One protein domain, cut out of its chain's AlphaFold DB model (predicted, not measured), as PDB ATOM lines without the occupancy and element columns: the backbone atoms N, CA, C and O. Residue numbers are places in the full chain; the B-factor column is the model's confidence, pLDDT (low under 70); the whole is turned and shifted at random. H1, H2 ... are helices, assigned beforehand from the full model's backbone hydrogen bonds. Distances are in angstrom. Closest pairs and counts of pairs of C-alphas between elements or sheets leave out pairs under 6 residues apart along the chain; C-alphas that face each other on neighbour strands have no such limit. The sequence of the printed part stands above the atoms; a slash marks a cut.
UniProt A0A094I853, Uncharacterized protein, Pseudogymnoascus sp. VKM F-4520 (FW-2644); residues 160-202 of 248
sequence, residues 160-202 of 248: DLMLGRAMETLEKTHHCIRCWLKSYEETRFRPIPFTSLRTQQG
ATOM      1  N   ASP A 160      81.573  36.428 132.071       91.25
ATOM      2  CA  ASP A 160      82.648  37.285 131.557       91.25
ATOM      3  C   ASP A 160      82.613  37.355 130.019       91.25
ATOM      4  O   ASP A 160      82.713  38.440 129.442       91.25
ATOM      5  N   LEU A 161      82.387  36.223 129.338       92.75
ATOM      6  CA  LEU A 161      82.256  36.191 127.880       92.75
ATOM      7  C   LEU A 161      81.008  36.939 127.386       92.75
ATOM      8  O   LEU A 161      81.096  37.700 126.425       92.75
ATOM      9  N   MET A 162      79.846  36.712 128.006       94.19
ATOM     10  CA  MET A 162      78.597  37.366 127.606       94.19
ATOM     11  C   MET A 162      78.646  38.871 127.849       94.19
ATOM     12  O   MET A 162      78.304  39.639 126.954       94.19
ATOM     13  N   LEU A 163      79.114  39.289 129.026       89.81
ATOM     14  CA  LEU A 163      79.277  40.697 129.369       89.81
ATOM     15  C   LEU A 163      80.302  41.364 128.446       89.81
ATOM     16  O   LEU A 163      80.008  42.414 127.886       89.81
ATOM     17  N   GLY A 164      81.451  40.727 128.198       89.38
ATOM     18  CA  GLY A 164      82.457  41.238 127.264       89.38
ATOM     19  C   GLY A 164      81.912  41.420 125.843       89.38
ATOM     20  O   GLY A 164      82.046  42.496 125.263       89.38
ATOM     21  N   ARG A 165      81.216  40.411 125.304       91.06
ATOM     22  CA  ARG A 165      80.576  40.498 123.979       91.06
ATOM     23  C   ARG A 165      79.483  41.555 123.920       91.06
ATOM     24  O   ARG A 165      79.346  42.221 122.898       91.06
ATOM     25  N   ALA A 166      78.699  41.710 124.985       89.25
ATOM     26  CA  ALA A 166      77.667  42.738 125.051       89.25
ATOM     27  C   ALA A 166      78.281  44.143 124.991       89.25
ATOM     28  O   ALA A 166      77.765  44.997 124.273       89.25
ATOM     29  N   MET A 167      79.411  44.366 125.671       87.12
ATOM     30  CA  MET A 167      80.138  45.637 125.594       87.12
ATOM     31  C   MET A 167      80.729  45.879 124.206       87.12
ATOM     32  O   MET A 167      80.541  46.957 123.656       87.12
ATOM     33  N   GLU A 168      81.365  44.871 123.605       88.94
ATOM     34  CA  GLU A 168      81.904  44.974 122.240       88.94
ATOM     35  C   GLU A 168      80.793  45.261 121.216       88.94
ATOM     36  O   GLU A 168      80.950  46.081 120.313       88.94
ATOM     37  N   THR A 169      79.640  44.609 121.377       91.00
ATOM     38  CA  THR A 169      78.464  44.856 120.539       91.00
ATOM     39  C   THR A 169      77.980  46.285 120.729       91.00
ATOM     40  O   THR A 169      77.774  46.983 119.748       91.00
ATOM     41  N   LEU A 170      77.869  46.758 121.973       88.88
ATOM     42  CA  LEU A 170      77.462  48.130 122.267       88.88
ATOM     43  C   LEU A 170      78.418  49.171 121.665       88.88
ATOM     44  O   LEU A 170      77.975  50.228 121.218       88.88
ATOM     45  N   GLU A 171      79.721  48.902 121.644       85.81
ATOM     46  CA  GLU A 171      80.702  49.783 121.005       85.81
ATOM     47  C   GLU A 171      80.490  49.870 119.490       85.81
ATOM     48  O   GLU A 171      80.571  50.969 118.936       85.81
ATOM     49  N   LYS A 172      80.143  48.742 118.857       87.50
ATOM     50  CA  LYS A 172      79.860  48.621 117.416       87.50
ATOM     51  C   LYS A 172      78.452  49.070 117.015       87.50
ATOM     52  O   LYS A 172      78.221  49.335 115.842       87.50
ATOM     53  N   THR A 173      77.511  49.145 117.954       88.75
ATOM     54  CA  THR A 173      76.142  49.597 117.689       88.75
ATOM     55  C   THR A 173      76.121  51.073 117.290       88.75
ATOM     56  O   THR A 173      76.714  51.921 117.964       88.75
ATOM     57  N   HIS A 174      75.363  51.375 116.235       85.50
ATOM     58  CA  HIS A 174      75.162  52.721 115.694       85.50
ATOM     59  C   HIS A 174      74.699  53.735 116.744       85.50
ATOM     60  O   HIS A 174      74.021  53.406 117.729       85.50
ATOM     61  N   HIS A 175      75.075  54.997 116.539       84.25
ATOM     62  CA  HIS A 175      74.830  56.069 117.497       84.25
ATOM     63  C   HIS A 175      73.330  56.277 117.736       84.25
ATOM     64  O   HIS A 175      72.905  56.305 118.895       84.25
ATOM     65  N   CYS A 176      72.523  56.289 116.672       84.88
ATOM     66  CA  CYS A 176      71.068  56.401 116.748       84.88
ATOM     67  C   CYS A 176      70.430  55.329 117.656       84.88
ATOM     68  O   CYS A 176      69.650  55.652 118.556       84.88
ATOM     69  N   ILE A 177      70.816  54.057 117.508       87.31
ATOM     70  CA  ILE A 177      70.284  52.961 118.338       87.31
ATOM     71  C   ILE A 177      70.684  53.150 119.806       87.31
ATOM     72  O   ILE A 177      69.865  52.953 120.704       87.31
ATOM     73  N   ARG A 178      71.919  53.586 120.081       87.88
ATOM     74  CA  ARG A 178      72.364  53.877 121.454       87.88
ATOM     75  C   ARG A 178      71.593  55.038 122.078       87.88
ATOM     76  O   ARG A 178      71.328  55.008 123.278       87.88
ATOM     77  N   CYS A 179      71.234  56.049 121.296       85.44
ATOM     78  CA  CYS A 179      70.381  57.155 121.729       85.44
ATOM     79  C   CYS A 179      68.965  56.675 122.090       85.44
ATOM     80  O   CYS A 179      68.437  57.022 123.154       85.44
ATOM     81  N   TRP A 180      68.385  55.793 121.273       85.81
ATOM     82  CA  TRP A 180      67.112  55.137 121.582       85.81
ATOM     83  C   TRP A 180      67.185  54.281 122.847       85.81
ATOM     84  O   TRP A 180      66.318  54.401 123.704       85.81
ATOM     85  N   LEU A 181      68.259  53.511 123.036       85.00
ATOM     86  CA  LEU A 181      68.442  52.649 124.210       85.00
ATOM     87  C   LEU A 181      68.459  53.423 125.541       85.00
ATOM     88  O   LEU A 181      68.102  52.888 126.588       85.00
ATOM     89  N   LYS A 182      68.893  54.687 125.512       81.00
ATOM     90  CA  LYS A 182      68.903  55.577 126.683       81.00
ATOM     91  C   LYS A 182      67.583  56.327 126.879       81.00
ATOM     92  O   LYS A 182      67.365  56.940 127.931       81.00
ATOM     93  N   SER A 183      66.731  56.352 125.863       80.94
ATOM     94  CA  SER A 183      65.465  57.071 125.892       80.94
ATOM     95  C   SER A 183      64.454  56.277 126.719       80.94
ATOM     96  O   SER A 183      64.268  55.085 126.522       80.94
ATOM     97  N   TYR A 184      63.835  56.934 127.700       71.88
ATOM     98  CA  TYR A 184      62.830  56.311 128.573       71.88
ATOM     99  C   TYR A 184      61.424  56.317 127.947       71.88
ATOM    100  O   TYR A 184      60.545  55.581 128.375       71.88
ATOM    101  N   GLU A 185      61.210  57.171 126.948       73.00
ATOM    102  CA  GLU A 185      59.933  57.366 126.266       73.00
ATOM    103  C   GLU A 185      60.043  56.805 124.844       73.00
ATOM    104  O   GLU A 185      60.931  57.209 124.095       73.00
ATOM    105  N   GLU A 186      59.125  55.918 124.454       68.88
ATOM    106  CA  GLU A 186      59.097  55.298 123.117       68.88
ATOM    107  C   GLU A 186      58.906  56.325 121.991       68.88
ATOM    108  O   GLU A 186      59.362  56.135 120.869       68.88
ATOM    109  N   THR A 187      58.244  57.443 122.295       73.00
ATOM    110  CA  THR A 187      57.896  58.487 121.325       73.00
ATOM    111  C   THR A 187      58.887  59.645 121.293       73.00
ATOM    112  O   THR A 187      58.808  60.489 120.399       73.00
ATOM    113  N   ARG A 188      59.819  59.720 122.255       76.19
ATOM    114  CA  ARG A 188      60.726  60.860 122.402       76.19
ATOM    115  C   ARG A 188      62.180  60.424 122.365       76.19
ATOM    116  O   ARG A 188      62.752  59.981 123.361       76.19
ATOM    117  N   PHE A 189      62.790  60.679 121.218       78.94
ATOM    118  CA  PHE A 189      64.214  60.511 121.004       78.94
ATOM    119  C   PHE A 189      65.040  61.448 121.899       78.94
ATOM    120  O   PHE A 189      64.756  62.647 122.002       78.94
ATOM    121  N   ARG A 190      66.083  60.911 122.541       77.81
ATOM    122  CA  ARG A 190      67.121  61.700 123.214       77.81
ATOM    123  C   ARG A 190      68.436  61.538 122.461       77.81
ATOM    124  O   ARG A 190      68.938  60.417 122.430       77.81
ATOM    125  N   PRO A 191      69.073  62.621 121.984       78.75
ATOM    126  CA  PRO A 191      70.334  62.540 121.253       78.75
ATOM    127  C   PRO A 191      71.519  62.227 122.180       78.75
ATOM    128  O   PRO A 191      72.638  62.583 121.881       78.75
ATOM    129  N   ILE A 192      71.321  61.574 123.332       80.94
ATOM    130  CA  ILE A 192      72.416  61.179 124.219       80.94
ATOM    131  C   ILE A 192      72.604  59.670 124.100       80.94
ATOM    132  O   ILE A 192      71.712  58.929 124.519       80.94
ATOM    133  N   PRO A 193      73.762  59.190 123.628       81.25
ATOM    134  CA  PRO A 193      73.975  57.764 123.470       81.25
ATOM    135  C   PRO A 193      74.066  57.056 124.827       81.25
ATOM    136  O   PRO A 193      74.649  57.558 125.804       81.25
ATOM    137  N   PHE A 194      73.503  55.851 124.888       82.19
ATOM    138  CA  PHE A 194      73.864  54.858 125.888       82.19
ATOM    139  C   PHE A 194      75.321  54.470 125.652       82.19
ATOM    140  O   PHE A 194      75.679  53.940 124.603       82.19
ATOM    141  N   THR A 195      76.178  54.812 126.604       76.69
ATOM    142  CA  THR A 195      77.619  54.600 126.493       76.69
ATOM    143  C   THR A 195      78.046  53.526 127.468       76.69
ATOM    144  O   THR A 195      77.482  53.390 128.556       76.69
ATOM    145  N   SER A 196      79.071  52.782 127.063       73.81
ATOM    146  CA  SER A 196      79.856  51.963 127.975       73.81
ATOM    147  C   SER A 196      80.302  52.795 129.187       73.81
ATOM    148  O   SER A 196      80.467  54.017 129.087       73.81
ATOM    149  N   LEU A 197      80.469  52.156 130.351       72.62
ATOM    150  CA  LEU A 197      80.911  52.858 131.557       72.62
ATOM    151  C   LEU A 197      82.223  53.591 131.245       72.62
ATOM    152  O   LEU A 197      83.166  53.003 130.717       72.62
ATOM    153  N   ARG A 198      82.248  54.894 131.563       65.38
ATOM    154  CA  ARG A 198      83.273  55.859 131.117       65.38
ATOM    155  C   ARG A 198      84.716  55.463 131.453       65.38
ATOM    156  O   ARG A 198      85.637  56.007 130.857       65.38
ATOM    157  N   THR A 199      84.922  54.560 132.410       79.75
ATOM    158  CA  THR A 199      86.238  54.070 132.826       79.75
ATOM    159  C   THR A 199      86.274  52.542 132.799       79.75
ATOM    160  O   THR A 199      85.318  51.893 133.227       79.75
ATOM    161  N   GLN A 200      87.398  51.961 132.361       77.12
ATOM    162  CA  GLN A 200      87.623  50.507 132.424       77.12
ATOM    163  C   GLN A 200      87.452  49.977 133.856       77.12
ATOM    164  O   GLN A 200      86.760  48.990 134.067       77.12
ATOM    165  N   GLN A 201      87.954  50.708 134.857       78.62
ATOM    166  CA  GLN A 201      87.756  50.368 136.273       78.62
ATOM    167  C   GLN A 201      86.272  50.351 136.679       78.62
ATOM    168  O   GLN A 201      85.851  49.526 137.486       78.62
ATOM    169  N   GLY A 202      85.453  51.249 136.118       82.50
ATOM    170  CA  GLY A 202      84.008  51.253 136.332       82.50
ATOM    171  C   GLY A 202      83.338  50.019 135.729       82.50
ATOM    172  O   GLY A 202      82.482  49.419 136.377       82.50
TER     173      GLY A 202
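This is residues 160 to 202 of the 248 residues of an uncharacterized protein of Pseudogymnoascus sp. VKM F-4520 (FW-2644) (UniProt A0A094I853). Two helices, H1 and then the shorter H2, make an open corner at a tight link, and a long unnamed stretch, residues 183 to 202, loops out beyond H2 and folds back past it. The first part of H1, residues 160 to 165, sticks out free. The printed part has 43 residues, with no named strand; the class is all helix, though under half of the residues, 21, are in named elements. The whole is loose, with a radius of gyration of the C-alphas of 11.6 A, and elongated, spanning 34 by 18 by 15 A.

H1, residues 160 to 172, begins at C-alpha 160 (82.648, 37.285, 131.557) and is 18.3 A long. H2, residues 175 to 182, is 10.9 A long and ends at C-alpha 182 (68.903, 55.577, 126.683).

H1 and H2 are close but not clearly touching; their closest C-alphas, of Leu 170 and Arg 178, are 7.7 A apart. They run opposite ways at a steep tilt of 54 degrees. In both, every O i to N i+4 pair is within hydrogen-bond range.

The C-alphas farthest apart, of Thr 187 and Gln 201, are 34.4 A apart. The printed part has no cut. Residues 186 and 198 have pLDDT under 70.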